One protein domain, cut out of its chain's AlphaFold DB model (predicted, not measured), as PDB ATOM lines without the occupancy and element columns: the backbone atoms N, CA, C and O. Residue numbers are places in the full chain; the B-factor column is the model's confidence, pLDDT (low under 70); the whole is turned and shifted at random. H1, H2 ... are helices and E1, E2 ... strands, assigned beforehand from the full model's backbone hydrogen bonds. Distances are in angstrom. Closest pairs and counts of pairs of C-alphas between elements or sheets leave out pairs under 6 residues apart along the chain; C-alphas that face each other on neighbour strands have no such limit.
ATOM      1  N   LYS A  41      11.964 -20.022 -54.500       65.94
ATOM      2  CA  LYS A  41      11.630 -20.475 -53.151       65.94
ATOM      3  C   LYS A  41      10.570 -21.564 -53.266       65.94
ATOM      4  O   LYS A  41       9.588 -21.408 -53.993       65.94
ATOM      5  N   SER A  42      10.810 -22.704 -52.618       59.09
ATOM      6  CA  SER A  42       9.820 -23.782 -52.534       59.09
ATOM      7  C   SER A  42       8.854 -23.444 -51.414       59.09
ATOM      8  O   SER A  42       9.280 -23.308 -50.271       59.09
ATOM      9  N   ILE A  43       7.575 -23.336 -51.746       62.06
ATOM     10  CA  ILE A  43       6.526 -22.950 -50.813       62.06
ATOM     11  C   ILE A  43       5.410 -23.989 -50.918       62.06
ATOM     12  O   ILE A  43       4.708 -24.086 -51.928       62.06
ATOM     13  N   GLY A  44       5.326 -24.875 -49.925       63.50
ATOM     14  CA  GLY A  44       4.518 -26.092 -50.028       63.50
ATOM     15  C   GLY A  44       4.909 -26.940 -51.250       63.50
ATOM     16  O   GLY A  44       6.048 -27.394 -51.361       63.50
ATOM     17  N   SER A  45       3.961 -27.161 -52.167       53.22
ATOM     18  CA  SER A  45       4.165 -27.869 -53.444       53.22
ATOM     19  C   SER A  45       4.528 -26.963 -54.628       53.22
ATOM     20  O   SER A  45       4.664 -27.464 -55.744       53.22
ATOM     21  N   HIS A  46       4.656 -25.652 -54.418       53.38
ATOM     22  CA  HIS A  46       4.865 -24.667 -55.478       53.38
ATOM     23  C   HIS A  46       6.291 -24.109 -55.450       53.38
ATOM     24  O   HIS A  46       6.958 -24.106 -54.416       53.38
ATOM     25  N   GLN A  47       6.768 -23.635 -56.600       65.69
ATOM     26  CA  GLN A  47       8.014 -22.882 -56.709       65.69
ATOM     27  C   GLN A  47       7.700 -21.479 -57.204       65.69
ATOM     28  O   GLN A  47       7.103 -21.330 -58.269       65.69
ATOM     29  N   GLN A  48       8.129 -20.466 -56.453       63.19
ATOM     30  CA  GLN A  48       7.982 -19.070 -56.849       63.19
ATOM     31  C   GLN A  48       9.355 -18.412 -57.050       63.19
ATOM     32  O   GLN A  48      10.206 -18.492 -56.164       63.19
ATOM     33  N   PRO A  49       9.582 -17.745 -58.193       69.81
ATOM     34  CA  PRO A  49      10.624 -16.749 -58.385       69.81
ATOM     35  C   PRO A  49      10.616 -15.671 -57.304       69.81
ATOM     36  O   PRO A  49       9.595 -15.012 -57.093       69.81
ATOM     37  N   THR A  50      11.768 -15.438 -56.691       78.56
ATOM     38  CA  THR A  50      11.970 -14.319 -55.770       78.56
ATOM     39  C   THR A  50      13.063 -13.382 -56.272       78.56
ATOM     40  O   THR A  50      13.944 -13.777 -57.045       78.56
ATOM     41  N   SER A  51      12.994 -12.126 -55.843       77.25
ATOM     42  CA  SER A  51      14.050 -11.129 -56.020       77.25
ATOM     43  C   SER A  51      14.490 -10.608 -54.664       77.25
ATOM     44  O   SER A  51      13.704 -10.564 -53.722       77.25
ATOM     45  N   ILE A  52      15.761 -10.226 -54.571       83.75
ATOM     46  CA  ILE A  52      16.285  -9.522 -53.403       83.75
ATOM     47  C   ILE A  52      16.315  -8.043 -53.754       83.75
ATOM     48  O   ILE A  52      16.905  -7.672 -54.768       83.75
ATOM     49  N   ILE A  53      15.686  -7.232 -52.915       81.56
ATOM     50  CA  ILE A  53      15.663  -5.778 -53.028       81.56
ATOM     51  C   ILE A  53      16.455  -5.200 -51.872       81.56
ATOM     52  O   ILE A  53      16.267  -5.626 -50.733       81.56
ATOM     53  N   ASP A  54      17.328  -4.243 -52.170       83.69
ATOM     54  CA  ASP A  54      18.029  -3.471 -51.152       83.69
ATOM     55  C   ASP A  54      17.065  -2.438 -50.554       83.69
ATOM     56  O   ASP A  54      16.435  -1.670 -51.274       83.69
ATOM     57  N   ILE A  55      16.957  -2.411 -49.230       86.31
ATOM     58  CA  ILE A  55      16.161  -1.421 -48.504       86.31
ATOM     59  C   ILE A  55      17.069  -0.235 -48.196       86.31
ATOM     60  O   ILE A  55      18.119  -0.418 -47.573       86.31
ATOM     61  N   ASN A  56      16.656   0.969 -48.590       85.31
ATOM     62  CA  ASN A  56      17.356   2.212 -48.276       85.31
ATOM     63  C   ASN A  56      16.360   3.364 -48.062       85.31
ATOM     64  O   ASN A  56      16.180   4.213 -48.931       85.31
ATOM     65  N   THR A  57      15.722   3.386 -46.893       84.19
ATOM     66  CA  THR A  57      14.654   4.344 -46.556       84.19
ATOM     67  C   THR A  57      14.947   5.075 -45.241       84.19
ATOM     68  O   THR A  57      15.942   4.793 -44.566       84.19
ATOM     69  N   THR A  58      14.115   6.047 -44.865       83.56
ATOM     70  CA  THR A  58      14.233   6.749 -43.582       83.56
ATOM     71  C   THR A  58      12.933   6.743 -42.800       83.56
ATOM     72  O   THR A  58      11.881   6.994 -43.372       83.56
ATOM     73  N   VAL A  59      13.022   6.582 -41.480       79.62
ATOM     74  CA  VAL A  59      11.878   6.703 -40.563       79.62
ATOM     75  C   VAL A  59      12.091   7.873 -39.612       79.62
ATOM     76  O   VAL A  59      13.217   8.137 -39.179       79.62
ATOM     77  N   ASN A  60      11.019   8.594 -39.296       77.50
ATOM     78  CA  ASN A  60      11.053   9.696 -38.344       77.50
ATOM     79  C   ASN A  60      10.530   9.229 -36.984       77.50
ATOM     80  O   ASN A  60       9.329   9.084 -36.802       77.50
ATOM     81  N   ILE A  61      11.435   9.044 -36.028       73.06
ATOM     82  CA  ILE A  61      11.114   8.599 -34.673       73.06
ATOM     83  C   ILE A  61      11.331   9.791 -33.753       73.06
ATOM     84  O   ILE A  61      12.436  10.316 -33.651       73.06
ATOM     85  N   GLN A  62      10.263  10.263 -33.105       74.50
ATOM     86  CA  GLN A  62      10.337  11.370 -32.140       74.50
ATOM     87  C   GLN A  62      10.992  12.664 -32.694       74.50
ATOM     88  O   GLN A  62      11.600  13.431 -31.948       74.50
ATOM     89  N   ASN A  63      10.804  12.967 -33.987       78.19
ATOM     90  CA  ASN A  63      11.431  14.082 -34.727       78.19
ATOM     91  C   ASN A  63      12.915  13.891 -35.085       78.19
ATOM     92  O   ASN A  63      13.574  14.857 -35.482       78.19
ATOM     93  N   ILE A  64      13.437  12.671 -34.982       77.81
ATOM     94  CA  ILE A  64      14.775  12.299 -35.436       77.81
ATOM     95  C   ILE A  64      14.631  11.379 -36.647       77.81
ATOM     96  O   ILE A  64      13.890  10.401 -36.629       77.81
ATOM     97  N   VAL A  65      15.338  11.709 -37.727       82.25
ATOM     98  CA  VAL A  65      15.339  10.902 -38.951       82.25
ATOM     99  C   VAL A  65      16.420   9.833 -38.839       82.25
ATOM    100  O   VAL A  65      17.604  10.157 -38.737       82.25
ATOM    101  N   HIS A  66      16.014   8.569 -38.897       83.62
ATOM    102  CA  HIS A  66      16.907   7.415 -38.887       83.62
ATOM    103  C   HIS A  66      17.010   6.819 -40.286       83.62
ATOM    104  O   HIS A  66      15.995   6.603 -40.945       83.62
ATOM    105  N   LEU A  67      18.236   6.533 -40.724       84.69
ATOM    106  CA  LEU A  67      18.494   5.799 -41.960       84.69
ATOM    107  C   LEU A  67      18.355   4.297 -41.709       84.69
ATOM    108  O   LEU A  67      18.978   3.762 -40.789       84.69
ATOM    109  N   ILE A  68      17.584   3.632 -42.561       88.19
ATOM    110  CA  ILE A  68      17.352   2.193 -42.529       88.19
ATOM    111  C   ILE A  68      18.012   1.584 -43.754       88.19
ATOM    112  O   ILE A  68      17.769   2.012 -44.881       88.19
ATOM    113  N   THR A  69      18.824   0.558 -43.527       87.81
ATOM    114  CA  THR A  69      19.485  -0.191 -44.600       87.81
ATOM    115  C   THR A  69      19.241  -1.678 -44.427       87.81
ATOM    116  O   THR A  69      19.226  -2.176 -43.302       87.81
ATOM    117  N   GLY A  70      19.049  -2.414 -45.513       90.81
ATOM    118  CA  GLY A  70      18.759  -3.838 -45.413       90.81
ATOM    119  C   GLY A  70      18.467  -4.484 -46.748       90.81
ATOM    120  O   GLY A  70      18.844  -3.966 -47.793       90.81
ATOM    121  N   SER A  71      17.769  -5.610 -46.698       89.44
ATOM    122  CA  SER A  71      17.257  -6.273 -47.886       89.44
ATOM    123  C   SER A  71      15.978  -7.049 -47.595       89.44
ATOM    124  O   SER A  71      15.856  -7.654 -46.525       89.44
ATOM    125  N   ALA A  72      15.084  -7.118 -48.574       90.56
ATOM    126  CA  ALA A  72      13.915  -7.987 -48.558       90.56
ATOM    127  C   ALA A  72      13.966  -8.996 -49.711       90.56
ATOM    128  O   ALA A  72      14.306  -8.646 -50.840       90.56
ATOM    129  N   GLU A  73      13.628 -10.252 -49.428       88.75
ATOM    130  CA  GLU A  73      13.289 -11.252 -50.434       88.75
ATOM    131  C   GLU A  73      11.793 -11.158 -50.726       88.75
ATOM    132  O   GLU A  73      10.962 -11.398 -49.847       88.75
ATOM    133  N   ILE A  74      11.456 -10.824 -51.967       83.38
ATOM    134  CA  ILE A  74      10.083 -10.560 -52.385       83.38
ATOM    135  C   ILE A  74       9.687 -11.501 -53.510       83.38
ATOM    136  O   ILE A  74      10.482 -11.834 -54.393       83.38
ATOM    137  N   GLY A  75       8.443 -11.953 -53.455       77.12
ATOM    138  CA  GLY A  75       7.802 -12.723 -54.492       77.12
ATOM    139  C   GLY A  75       7.614 -11.915 -55.763       77.12
ATOM    140  O   GLY A  75       6.935 -10.895 -55.771       77.12
ATOM    141  N   ASN A  76       8.152 -12.417 -56.874       66.88
ATOM    142  CA  ASN A  76       8.077 -11.676 -58.130       66.88
ATOM    143  C   ASN A  76       6.664 -11.643 -58.725       66.88
ATOM    144  O   ASN A  76       6.388 -10.741 -59.496       66.88
ATOM    145  N   ILE A  81       6.352  -9.981 -49.451       88.88
ATOM    146  CA  ILE A  81       7.623 -10.038 -48.730       88.88
ATOM    147  C   ILE A  81       7.698 -11.419 -48.067       88.88
ATOM    148  O   ILE A  81       6.880 -11.756 -47.220       88.88
ATOM    149  N   TYR A  82       8.659 -12.251 -48.450       88.56
ATOM    150  CA  TYR A  82       8.850 -13.556 -47.814       88.56
ATOM    151  C   TYR A  82       9.709 -13.435 -46.568       88.56
ATOM    152  O   TYR A  82       9.385 -13.979 -45.511       88.56
ATOM    153  N   GLU A  83      10.811 -12.713 -46.714       91.56
ATOM    154  CA  GLU A  83      11.767 -12.440 -45.656       91.56
ATOM    155  C   GLU A  83      12.260 -11.008 -45.807       91.56
ATOM    156  O   GLU A  83      12.527 -10.543 -46.911       91.56
ATOM    157  N   CYS A  84      12.414 -10.303 -44.698       94.00
ATOM    158  CA  CYS A  84      13.006  -8.977 -44.668       94.00
ATOM    159  C   CYS A  84      14.000  -8.909 -43.517       94.00
ATOM    160  O   CYS A  84      13.706  -9.364 -42.413       94.00
ATOM    161  N   ASN A  85      15.176  -8.348 -43.792       93.88
ATOM    162  CA  ASN A  85      16.202  -8.064 -42.802       93.88
ATOM    163  C   ASN A  85      16.623  -6.603 -42.959       93.88
ATOM    164  O   ASN A  85      17.158  -6.222 -44.000       93.88
ATOM    165  N   ALA A  86      16.398  -5.794 -41.930       92.25
ATOM    166  CA  ALA A  86      16.702  -4.370 -41.929       92.25
ATOM    167  C   ALA A  86      17.464  -3.970 -40.663       92.25
ATOM    168  O   ALA A  86      17.250  -4.519 -39.583       92.25
ATOM    169  N   MET A  87      18.365  -3.004 -40.800       92.12
ATOM    170  CA  MET A  87      19.196  -2.484 -39.723       92.12
ATOM    171  C   MET A  87      19.155  -0.960 -39.688       92.12
ATOM    172  O   MET A  87      19.212  -0.299 -40.727       92.12
ATOM    173  N   TRP A  88      19.125  -0.410 -38.478       92.44
ATOM    174  CA  TRP A  88      19.299   1.018 -38.221       92.44
ATOM    175  C   TRP A  88      19.952   1.238 -36.854       92.44
ATOM    176  O   TRP A  88      20.113   0.305 -36.064       92.44
ATOM    177  N   ILE A  89      20.378   2.473 -36.592       88.12
ATOM    178  CA  ILE A  89      21.032   2.864 -35.340       88.12
ATOM    179  C   ILE A  89      20.193   3.952 -34.669       88.12
ATOM    180  O   ILE A  89      19.803   4.934 -35.311       88.12
ATOM    181  N   VAL A  90      19.926   3.772 -33.376       85.19
ATOM    182  CA  VAL A  90      19.275   4.765 -32.512       85.19
ATOM    183  C   VAL A  90      20.315   5.312 -31.541       85.19
ATOM    184  O   VAL A  90      21.009   4.538 -30.886       85.19
ATOM    185  N   HIS A  91      20.439   6.636 -31.460       82.75
ATOM    186  CA  HIS A  91      21.287   7.295 -30.470       82.75
ATOM    187  C   HIS A  91      20.461   7.597 -29.217       82.75
ATOM    188  O   HIS A  91      19.413   8.232 -29.324       82.75
ATOM    189  N   LEU A  92      20.921   7.141 -28.053       81.94
ATOM    190  CA  LEU A  92      20.258   7.367 -26.768       81.94
ATOM    191  C   LEU A  92      20.972   8.496 -26.021       81.94
ATOM    192  O   LEU A  92      22.019   8.272 -25.407       81.94
ATOM    193  N   ASP A  93      20.411   9.705 -26.070       80.38
ATOM    194  CA  ASP A  93      21.007  10.921 -25.493       80.38
ATOM    195  C   ASP A  93      21.268  10.794 -23.981       80.38
ATOM    196  O   ASP A  93      22.245  11.339 -23.461       80.38
ATOM    197  N   GLU A  94      20.418  10.062 -23.253       81.88
ATOM    198  CA  GLU A  94      20.503   9.906 -21.798       81.88
ATOM    199  C   GLU A  94      21.779   9.189 -21.347       81.88
ATOM    200  O   GLU A  94      22.295   9.469 -20.260       81.88
ATOM    201  N   ILE A  95      22.289   8.275 -22.176       82.50
ATOM    202  CA  ILE A  95      23.508   7.499 -21.911       82.50
ATOM    203  C   ILE A  95      24.631   7.791 -22.910       82.50
ATOM    204  O   ILE A  95      25.760   7.362 -22.685       82.50
ATOM    205  N   ASN A  96      24.359   8.595 -23.943       89.06
ATOM    206  CA  ASN A  96      25.283   8.950 -25.019       89.06
ATOM    207  C   ASN A  96      25.893   7.697 -25.681       89.06
ATOM    208  O   ASN A  96      27.113   7.580 -25.834       89.06
ATOM    209  N   GLU A  97      25.030   6.749 -26.049       87.69
ATOM    210  CA  GLU A  97      25.407   5.489 -26.697       87.69
ATOM    211  C   GLU A  97      24.572   5.237 -27.959       87.69
ATOM    212  O   GLU A  97      23.394   5.588 -28.028       87.69
ATOM    213  N   ASP A  98      25.205   4.612 -28.954       89.31
ATOM    214  CA  ASP A  98      24.559   4.167 -30.188       89.31
ATOM    215  C   ASP A  98      24.095   2.720 -30.031       89.31
ATOM    216  O   ASP A  98      24.892   1.827 -29.724       89.31
ATOM    217  N   PHE A  99      22.818   2.475 -30.298       89.50
ATOM    218  CA  PHE A  99      22.209   1.160 -30.186       89.50
ATOM    219  C   PHE A  99      21.799   0.632 -31.569       89.50
ATOM    220  O   PHE A  99      20.894   1.191 -32.200       89.50
ATOM    221  N   PRO A 100      22.452  -0.429 -32.085       92.56
ATOM    222  CA  PRO A 100      22.058  -1.044 -33.342       92.56
ATOM    223  C   PRO A 100      20.796  -1.892 -33.150       92.56
ATOM    224  O   PRO A 100      20.711  -2.744 -32.258       92.56
ATOM    225  N   LEU A 101      19.828  -1.685 -34.032       93.38
ATOM    226  CA  LEU A 101      18.592  -2.448 -34.090       93.38
ATOM    227  C   LEU A 101      18.558  -3.266 -35.376       93.38
ATOM    228  O   LEU A 101      18.848  -2.761 -36.459       93.38
ATOM    229  N   HIS A 102      18.214  -4.543 -35.233       95.56
ATOM    230  CA  HIS A 102      18.032  -5.485 -36.328       95.56
ATOM    231  C   HIS A 102      16.583  -5.963 -36.345       95.56
ATOM    232  O   HIS A 102      16.162  -6.682 -35.435       95.56
ATOM    233  N   LEU A 103      15.838  -5.564 -37.373       96.19
ATOM    234  CA  LEU A 103      14.502  -6.066 -37.657       96.19
ATOM    235  C   LEU A 103      14.602  -7.246 -38.616       96.19
ATOM    236  O   LEU A 103      15.189  -7.129 -39.690       96.19
ATOM    237  N   ALA A 104      13.981  -8.355 -38.233       96.25
ATOM    238  CA  ALA A 104      13.733  -9.480 -39.116       96.25
ATOM    239  C   ALA A 104      12.227  -9.735 -39.185       96.25
ATOM    240  O   ALA A 104      11.573  -9.869 -38.148       96.25
ATOM    241  N   ALA A 105      11.688  -9.815 -40.398       95.62
ATOM    242  CA  ALA A 105      10.304 -10.185 -40.654       95.62
ATOM    243  C   ALA A 105      10.255 -11.410 -41.568       95.62
ATOM    244  O   ALA A 105      11.023 -11.512 -42.522       95.62
ATOM    245  N   SER A 106       9.344 -12.333 -41.277       94.38
ATOM    246  CA  SER A 106       9.072 -13.500 -42.120       94.38
ATOM    247  C   SER A 106       7.572 -13.697 -42.266       94.38
ATOM    248  O   SER A 106       6.831 -13.488 -41.305       94.38
ATOM    249  N   LEU A 107       7.120 -14.059 -43.463       92.31
ATOM    250  CA  LEU A 107       5.711 -14.349 -43.709       92.31
ATOM    251  C   LEU A 107       5.262 -15.533 -42.842       92.31
ATOM    252  O   LEU A 107       6.004 -16.504 -42.679       92.31
ATOM    253  N   LYS A 108       4.062 -15.468 -42.255       92.06
ATOM    254  CA  LYS A 108       3.555 -16.609 -41.483       92.06
ATOM    255  C   LYS A 108       3.259 -17.804 -42.405       92.06
ATOM    256  O   LYS A 108       2.729 -17.593 -43.499       92.06
ATOM    257  N   PRO A 109       3.500 -19.052 -41.958       87.44
ATOM    258  CA  PRO A 109       3.315 -20.243 -42.791       87.44
ATOM    259  C   PRO A 109       1.903 -20.428 -43.365       87.44
ATOM    260  O   PRO A 109       1.735 -21.043 -44.410       87.44
ATOM    261  N   GLU A 110       0.861 -19.920 -42.709       85.12
ATOM    262  CA  GLU A 110      -0.513 -19.975 -43.224       85.12
ATOM    263  C   GLU A 110      -0.764 -19.075 -44.448       85.12
ATOM    264  O   GLU A 110      -1.719 -19.313 -45.185       85.12
ATOM    265  N   PHE A 111       0.090 -18.076 -44.685       85.38
ATOM    266  CA  PHE A 111      -0.003 -17.130 -45.807       85.38
ATOM    267  C   PHE A 111       0.970 -17.445 -46.947       85.38
ATOM    268  O   PHE A 111       1.014 -16.740 -47.957       85.38
ATOM    269  N   GLU A 112       1.728 -18.528 -46.799       75.25
ATOM    270  CA  GLU A 112       2.626 -19.060 -47.817       75.25
ATOM    271  C   GLU A 112       1.870 -19.667 -49.022       75.25
ATOM    272  O   GLU A 112       2.446 -19.856 -50.090       75.25
ATOM    273  N   ASP A 113       0.569 -19.955 -48.906       72.94
ATOM    274  CA  ASP A 113      -0.214 -20.476 -50.031       72.94
ATOM    275  C   ASP A 113      -0.395 -19.420 -51.138       72.94
ATOM    276  O   ASP A 113      -0.915 -18.320 -50.919       72.94
ATOM    277  N   LEU A 114      -0.001 -19.773 -52.367       63.78
ATOM    278  CA  LEU A 114      -0.075 -18.883 -53.526       63.78
ATOM    279  C   LEU A 114      -1.502 -18.523 -53.946       63.78
ATOM    280  O   LEU A 114      -1.689 -17.556 -54.681       63.78
ATOM    281  N   THR A 115      -2.498 -19.275 -53.483       62.22
ATOM    282  CA  THR A 115      -3.917 -19.032 -53.774       62.22
ATOM    283  C   THR A 115      -4.535 -17.929 -52.917       62.22
ATOM    284  O   THR A 115      -5.649 -17.491 -53.201       62.22
ATOM    285  N   ILE A 116      -3.823 -17.464 -51.887       65.31
ATOM    286  CA  ILE A 116      -4.303 -16.458 -50.946       65.31
ATOM    287  C   ILE A 116      -3.654 -15.115 -51.284       65.31
ATOM    288  O   ILE A 116      -2.432 -15.006 -51.365       65.31
ATOM    289  N   GLU A 117      -4.478 -14.088 -51.480       70.44
ATOM    290  CA  GLU A 117      -4.015 -12.702 -51.523       70.44
ATOM    291  C   GLU A 117      -3.654 -12.257 -50.101       70.44
ATOM    292  O   GLU A 117      -4.448 -12.427 -49.173       70.44
ATOM    293  N   VAL A 118      -2.441 -11.729 -49.914       77.19
ATOM    294  CA  VAL A 118      -1.933 -11.344 -48.593       77.19
ATOM    295  C   VAL A 118      -1.601  -9.867 -48.607       77.19
ATOM    296  O   VAL A 118      -0.652  -9.438 -49.262       77.19
ATOM    297  N   GLU A 119      -2.353  -9.090 -47.836       79.94
ATOM    298  CA  GLU A 119      -1.993  -7.702 -47.584       79.94
ATOM    299  C   GLU A 119      -0.699  -7.646 -46.749       79.94
ATOM    300  O   GLU A 119      -0.526  -8.447 -45.819       79.94
ATOM    301  N   PRO A 120       0.222  -6.704 -47.014       84.25
ATOM    302  CA  PRO A 120       1.484  -6.577 -46.286       84.25
ATOM    303  C   PRO A 120       1.300  -5.945 -44.889       84.25
ATOM    304  O   PRO A 120       2.063  -5.081 -44.469       84.25
ATOM    305  N   LEU A 121       0.276  -6.363 -44.145       90.38
ATOM    306  CA  LEU A 121       0.010  -5.936 -42.772       90.38
ATOM    307  C   LEU A 121       0.937  -6.675 -41.803       90.38
ATOM    308  O   LEU A 121       1.087  -7.886 -41.932       90.38
ATOM    309  N   MET A 122       1.486  -5.997 -40.783       92.06
ATOM    310  CA  MET A 122       2.375  -6.618 -39.776       92.06
ATOM    311  C   MET A 122       1.810  -7.909 -39.165       92.06
ATOM    312  O   MET A 122       2.563  -8.825 -38.849       92.06
ATOM    313  N   GLU A 123       0.488  -8.002 -39.002       92.56
ATOM    314  CA  GLU A 123      -0.183  -9.174 -38.429       92.56
ATOM    315  C   GLU A 123      -0.035 -10.450 -39.268       92.56
ATOM    316  O   GLU A 123      -0.183 -11.548 -38.730       92.56
ATOM    317  N   ASN A 124       0.317 -10.326 -40.549       93.62
ATOM    318  CA  ASN A 124       0.569 -11.455 -41.444       93.62
ATOM    319  C   ASN A 124       2.013 -11.973 -41.354       93.62
ATOM    320  O   ASN A 124       2.359 -12.973 -41.986       93.62
ATOM    321  N   TYR A 125       2.846 -11.337 -40.528       95.12
ATOM    322  CA  TYR A 125       4.273 -11.606 -40.422       95.12
ATOM    323  C   TYR A 125       4.670 -11.966 -38.991       95.12
ATOM    324  O   TYR A 125       4.053 -11.569 -38.003       95.12
ATOM    325  N   ILE A 126       5.743 -12.739 -38.880       95.81
ATOM    326  CA  ILE A 126       6.504 -12.932 -37.654       95.81
ATOM    327  C   ILE A 126       7.610 -11.881 -37.667       95.81
ATOM    328  O   ILE A 126       8.590 -12.026 -38.399       95.81
ATOM    329  N   ILE A 127       7.437 -10.825 -36.872       96.31
ATOM    330  CA  ILE A 127       8.372  -9.698 -36.791       96.31
ATOM    331  C   ILE A 127       9.156  -9.781 -35.483       96.31
ATOM    332  O   ILE A 127       8.590 -10.001 -34.407       96.31
ATOM    333  N   THR A 128      10.471  -9.602 -35.579       97.12
ATOM    334  CA  THR A 128      11.377  -9.547 -34.432       97.12
ATOM    335  C   THR A 128      12.317  -8.354 -34.517       97.12
ATOM    336  O   THR A 128      12.751  -7.987 -35.606       97.12
ATOM    337  N   VAL A 129      12.665  -7.780 -33.363       95.69
ATOM    338  CA  VAL A 129      13.695  -6.741 -33.219       95.69
ATOM    339  C   VAL A 129      14.739  -7.225 -32.223       95.69
ATOM    340  O   VAL A 129      14.419  -7.533 -31.073       95.69
ATOM    341  N   ASN A 130      15.992  -7.352 -32.664       95.06
ATOM    342  CA  ASN A 130      17.077  -7.965 -31.889       95.06
ATOM    343  C   ASN A 130      16.668  -9.330 -31.290       95.06
ATOM    344  O   ASN A 130      17.004  -9.656 -30.155       95.06
ATOM    345  N   SER A 131      15.950 -10.143 -32.076       93.81
ATOM    346  CA  SER A 131      15.380 -11.452 -31.695       93.81
ATOM    347  C   SER A 131      14.200 -11.424 -30.708       93.81
ATOM    348  O   SER A 131      13.744 -12.487 -30.290       93.81
ATOM    349  N   ASN A 132      13.673 -10.252 -30.344       94.94
ATOM    350  CA  ASN A 132      12.462 -10.134 -29.527       94.94
ATOM    351  C   ASN A 132      11.229 -10.017 -30.421       94.94
ATOM    352  O   ASN A 132      11.221  -9.192 -31.331       94.94
ATOM    353  N   HIS A 133      10.190 -10.811 -30.160       96.00
ATOM    354  CA  HIS A 133       8.936 -10.746 -30.913       96.00
ATOM    355  C   HIS A 133       8.210  -9.418 -30.703       96.00
ATOM    356  O   HIS A 133       8.083  -8.943 -29.576       96.00
ATOM    357  N   VAL A 134       7.708  -8.858 -31.802       95.69
ATOM    358  CA  VAL A 134       6.932  -7.618 -31.801       95.69
ATOM    359  C   VAL A 134       5.442  -7.954 -31.755       95.69
ATOM    360  O   VAL A 134       4.905  -8.596 -32.653       95.69
ATOM    361  N   GLU A 135       4.774  -7.503 -30.699       94.12
ATOM    362  CA  GLU A 135       3.336  -7.648 -30.441       94.12
ATOM    363  C   GLU A 135       2.750  -6.283 -30.026       94.12
ATOM    364  O   GLU A 135       3.528  -5.407 -29.655       94.12
ATOM    365  N   PRO A 136       1.417  -6.066 -30.001       92.38
ATOM    366  CA  PRO A 136       0.808  -4.744 -29.759       92.38
ATOM    367  C   PRO A 136       1.220  -3.983 -28.482       92.38
ATOM    368  O   PRO A 136       0.923  -2.801 -28.365       92.38
ATOM    369  N   ASN A 137       1.888  -4.632 -27.522       93.50
ATOM    370  CA  ASN A 137       2.425  -4.003 -26.305       93.50
ATOM    371  C   ASN A 137       3.965  -4.053 -26.237       93.50
ATOM    372  O   ASN A 137       4.540  -3.984 -25.152       93.50
ATOM    373  N   PHE A 138       4.628  -4.264 -27.372       96.00
ATOM    374  CA  PHE A 138       6.076  -4.371 -27.456       96.00
ATOM    375  C   PHE A 138       6.746  -3.054 -27.071       96.00
ATOM    376  O   PHE A 138       6.396  -1.992 -27.586       96.00
ATOM    377  N   VAL A 139       7.736  -3.163 -26.188       94.94
ATOM    378  CA  VAL A 139       8.645  -2.087 -25.803       94.94
ATOM    379  C   VAL A 139      10.013  -2.716 -25.568       94.94
ATOM    380  O   VAL A 139      10.142  -3.646 -24.766       94.94
ATOM    381  N   LEU A 140      11.033  -2.227 -26.267       93.31
ATOM    382  CA  LEU A 140      12.419  -2.607 -26.035       93.31
ATOM    383  C   LEU A 140      13.056  -1.604 -25.076       93.31
ATOM    384  O   LEU A 140      13.104  -0.411 -25.365       93.31
ATOM    385  N   MET A 141      13.566  -2.108 -23.954       92.19
ATOM    386  CA  MET A 141      14.222  -1.304 -22.926       92.19
ATOM    387  C   MET A 141      15.704  -1.663 -22.840       92.19
ATOM    388  O   MET A 141      16.038  -2.845 -22.795       92.19
ATOM    389  N   GLU A 142      16.566  -0.659 -22.706       89.12
ATOM    390  CA  GLU A 142      17.989  -0.815 -22.396       89.12
ATOM    391  C   GLU A 142      18.335   0.128 -21.239       89.12
ATOM    392  O   GLU A 142      18.046   1.318 -21.300       89.12
ATOM    393  N   ASN A 143      18.908  -0.389 -20.149       89.06
ATOM    394  CA  ASN A 143      19.235   0.408 -18.952       89.06
ATOM    395  C   ASN A 143      18.078   1.291 -18.424       89.06
ATOM    396  O   ASN A 143      18.296   2.432 -18.029       89.06
ATOM    397  N   GLU A 144      16.851   0.754 -18.397       90.19
ATOM    398  CA  GLU A 144      15.618   1.470 -17.996       90.19
ATOM    399  C   GLU A 144      15.189   2.611 -18.944       90.19
ATOM    400  O   GLU A 144      14.249   3.341 -18.630       90.19
ATOM    401  N   ILE A 145      15.809   2.722 -20.121       86.38
ATOM    402  CA  ILE A 145      15.457   3.678 -21.179       86.38
ATOM    403  C   ILE A 145      14.700   2.941 -22.282       86.38
ATOM    404  O   ILE A 145      15.095   1.852 -22.701       86.38
ATOM    405  N   GLU A 146      13.594   3.527 -22.733       90.62
ATOM    406  CA  GLU A 146      12.837   3.032 -23.880       90.62
ATOM    407  C   GLU A 146      13.622   3.300 -25.163       90.62
ATOM    408  O   GLU A 146      13.899   4.447 -25.502       90.62
ATOM    409  N   VAL A 147      13.996   2.231 -25.862       89.25
ATOM    410  CA  VAL A 147      14.758   2.306 -27.113       89.25
ATOM    411  C   VAL A 147      13.817   2.384 -28.309       89.25
ATOM    412  O   VAL A 147      14.044   3.164 -29.230       89.25
ATOM    413  N   VAL A 148      12.783   1.539 -28.322       92.19
ATOM    414  CA  VAL A 148      11.793   1.473 -29.402       92.19
ATOM    415  C   VAL A 148      10.505   0.804 -28.914       92.19
ATOM    416  O   VAL A 148      10.554  -0.141 -28.123       92.19
ATOM    417  N   ASP A 149       9.359   1.266 -29.406       93.81
ATOM    418  CA  ASP A 149       8.032   0.733 -29.089       93.81
ATOM    419  C   ASP A 149       7.344   0.105 -30.314       93.81
ATOM    420  O   ASP A 149       7.843   0.143 -31.441       93.81
ATOM    421  N   TYR A 150       6.173  -0.496 -30.095       94.62
ATOM    422  CA  TYR A 150       5.376  -1.100 -31.162       94.62
ATOM    423  C   TYR A 150       5.009  -0.112 -32.280       94.62
ATOM    424  O   TYR A 150       5.103  -0.467 -33.453       94.62
ATOM    425  N   ASN A 151       4.600   1.117 -31.940       92.19
ATOM    426  CA  ASN A 151       4.146   2.094 -32.934       92.19
ATOM    427  C   ASN A 151       5.283   2.499 -33.871       92.19
ATOM    428  O   ASN A 151       5.090   2.587 -35.079       92.19
ATOM    429  N   THR A 152       6.483   2.657 -33.321       90.69
ATOM    430  CA  THR A 152       7.687   2.942 -34.094       90.69
ATOM    431  C   THR A 152       8.005   1.816 -35.079       90.69
ATOM    432  O   THR A 152       8.322   2.073 -36.239       90.69
ATOM    433  N   ILE A 153       7.893   0.554 -34.647       93.25
ATOM    434  CA  ILE A 153       8.089  -0.592 -35.547       93.25
ATOM    435  C   ILE A 153       6.991  -0.662 -36.612       93.25
ATOM    436  O   ILE A 153       7.268  -1.041 -37.748       93.25
ATOM    437  N   PHE A 154       5.768  -0.268 -36.272       93.06
ATOM    438  CA  PHE A 154       4.665  -0.193 -37.224       93.06
ATOM    439  C   PHE A 154       4.898   0.857 -38.313       93.06
ATOM    440  O   PHE A 154       4.742   0.549 -39.493       93.06
ATOM    441  N   GLU A 155       5.338   2.060 -37.948       89.94
ATOM    442  CA  GLU A 155       5.712   3.101 -38.915       89.94
ATOM    443  C   GLU A 155       6.891   2.658 -39.791       89.94
ATOM    444  O   GLU A 155       6.835   2.777 -41.014       89.94
ATOM    445  N   LEU A 156       7.918   2.051 -39.189       90.25
ATOM    446  CA  LEU A 156       9.047   1.463 -39.913       90.25
ATOM    447  C   LEU A 156       8.596   0.403 -40.930       90.25
ATOM    448  O   LEU A 156       9.098   0.365 -42.052       90.25
ATOM    449  N   TRP A 157       7.666  -0.470 -40.543       93.69
ATOM    450  CA  TRP A 157       7.150  -1.512 -41.425       93.69
ATOM    451  C   TRP A 157       6.440  -0.924 -42.647       93.69
ATOM    452  O   TRP A 157       6.651  -1.413 -43.753       93.69
ATOM    453  N   ILE A 158       5.658   0.146 -42.471       88.50
ATOM    454  CA  ILE A 158       4.995   0.843 -43.582       88.50
ATOM    455  C   ILE A 158       6.027   1.365 -44.589       88.50
ATOM    456  O   ILE A 158       5.877   1.117 -45.784       88.50
ATOM    457  N   GLU A 159       7.086   2.026 -44.121       88.12
ATOM    458  CA  GLU A 159       8.138   2.565 -44.997       88.12
ATOM    459  C   GLU A 159       8.906   1.453 -45.729       88.12
ATOM    460  O   GLU A 159       9.204   1.578 -46.915       88.12
ATOM    461  N   ILE A 160       9.184   0.330 -45.058       88.50
ATOM    462  CA  ILE A 160       9.806  -0.843 -45.693       88.50
ATOM    463  C   ILE A 160       8.898  -1.413 -46.782       88.50
ATOM    464  O   ILE A 160       9.374  -1.711 -47.875       88.50
ATOM    465  N   VAL A 161       7.605  -1.583 -46.499       87.25
ATOM    466  CA  VAL A 161       6.633  -2.099 -47.471       87.25
ATOM    467  C   VAL A 161       6.532  -1.170 -48.676       87.25
ATOM    468  O   VAL A 161       6.520  -1.655 -49.805       87.25
ATOM    469  N   GLN A 162       6.504   0.143 -48.454       82.44
ATOM    470  CA  GLN A 162       6.471   1.129 -49.530       82.44
ATOM    471  C   GLN A 162       7.733   1.053 -50.400       82.44
ATOM    472  O   GLN A 162       7.617   0.915 -51.613       82.44
ATOM    473  N   GLU A 163       8.921   1.033 -49.787       82.56
ATOM    474  CA  GLU A 163      10.197   0.889 -50.501       82.56
ATOM    475  C   GLU A 163      10.247  -0.413 -51.311       82.56
ATOM    476  O   GLU A 163      10.707  -0.433 -52.452       82.56
ATOM    477  N   CYS A 164       9.749  -1.512 -50.740       81.81
ATOM    478  CA  CYS A 164       9.618  -2.773 -51.456       81.81
ATOM    479  C   CYS A 164       8.703  -2.586 -52.670       81.81
ATOM    480  O   CYS A 164       9.136  -2.827 -53.787       81.81
ATOM    481  N   ASN A 165       7.483  -2.084 -52.487       76.44
ATOM    482  CA  ASN A 165       6.532  -1.887 -53.584       76.44
ATOM    483  C   ASN A 165       7.083  -0.997 -54.708       76.44
ATOM    484  O   ASN A 165       6.861  -1.301 -55.878       76.44
ATOM    485  N   ASP A 166       7.833   0.051 -54.368       72.06
ATOM    486  CA  ASP A 166       8.405   0.983 -55.343       72.06
ATOM    487  C   ASP A 166       9.566   0.370 -56.148       72.06
ATOM    488  O   ASP A 166       9.816   0.770 -57.286       72.06
ATOM    489  N   ASN A 167      10.261  -0.625 -55.585       65.44
ATOM    490  CA  ASN A 167      11.410  -1.281 -56.214       65.44
ATOM    491  C   ASN A 167      11.103  -2.688 -56.760       65.44
ATOM    492  O   ASN A 167      11.927  -3.264 -57.480       65.44
ATOM    493  N   VAL A 168       9.952  -3.278 -56.426       65.19
ATOM    494  CA  VAL A 168       9.547  -4.585 -56.950       65.19
ATOM    495  C   VAL A 168       9.138  -4.425 -58.405       65.19
ATOM    496  O   VAL A 168       8.053  -3.951 -58.733       65.19
TER     497      VAL A 168
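What this domain is: This is residues 41 to 76 and 81 to 168 of the 428 residues of an uncharacterized protein of Bacteroidales bacterium (UniProt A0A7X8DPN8). One six-stranded sheet, curled like part of a barrel but open, wraps round a single long helix, H1. The small hairpin E7 and E8 leads straight into H1 and lies near the E4 end of that sheet where E4 runs to Leu 92, and a long loop, residues 108 to 124, joins E5 to E6. The printed part has 124 residues with eight named strands and then one named helix, in the order E1 to E8, H1; the large sheet has the order E1, E2, E3, E4, E5, E6, antiparallel throughout, and the class is mixed, helices and strands. The whole is compact, with a radius of gyration of the C-alphas of 15.4 A, yet elongated in outline, spanning 51 by 27 by 18 A.

Where its parts are: Start at C-alpha 41, at (11.630, -20.475, -53.151), where E1, residues 41 to 43, begins. E2, residues 46 to 61, is the longest strand, at 39.7 A; E3, residues 64 to 75, measures 32.2 A. Look next for E4, residues 81 to 92, 30.7 A, and E5, residues 97 to 107, 32.7 A. E6 is residues 125 to 129, E7 residues 139 to 142 and E8 residues 145 to 149. H1 runs 25.8 A from C-alpha 150 at (5.376, -1.100, -31.162) to C-alpha 167 at (11.410, -1.281, -56.214).

How they stand to each other: Two meanders, each strand the antiparallel neighbour of the one before, make the large sheet: E1 E2 E3 and E4 E5 E6. E2 bends by 64 degrees at residue 56 and E3 by 57 degrees at residue 70. Check N 43 and O 46, 2.8 A, between E1 and E2; N 55 and O 70, 2.8 A, between E2 and E3; N 71 and O 85, 2.8 A, between E3 and E4; N 86 and O 103, 2.9 A, between E4 and E5; and N 104 and O 128, 2.9 A, between E5 and E6. H1 is on this sheet, which curls round it; its closest C-alphas to E2 are those of Leu 156 and Val 59, 6.0 A apart. In H1 every O i to N i+4 pair is within hydrogen-bond range. In the hairpin E7 and E8, find N 140 and O 148 at 2.8 A. The closest C-alphas of E4 and E8 are those of Val 90 and Val 147, 7.5 A apart.

The domain as a whole: The C-alphas farthest apart are those of Ser 45 and Glu 94, at 51.9 A. Residues 77 to 80 are not printed; C-alphas 76 and 81 stand 9.6 A apart across this cut. The link from E5 to E6 is long, at 17 residues. Mean pLDDT of the printed part is 84.8, and it falls under 70 at residues 41 to 49, 76, 114 to 116 and 167 to 168 of this model.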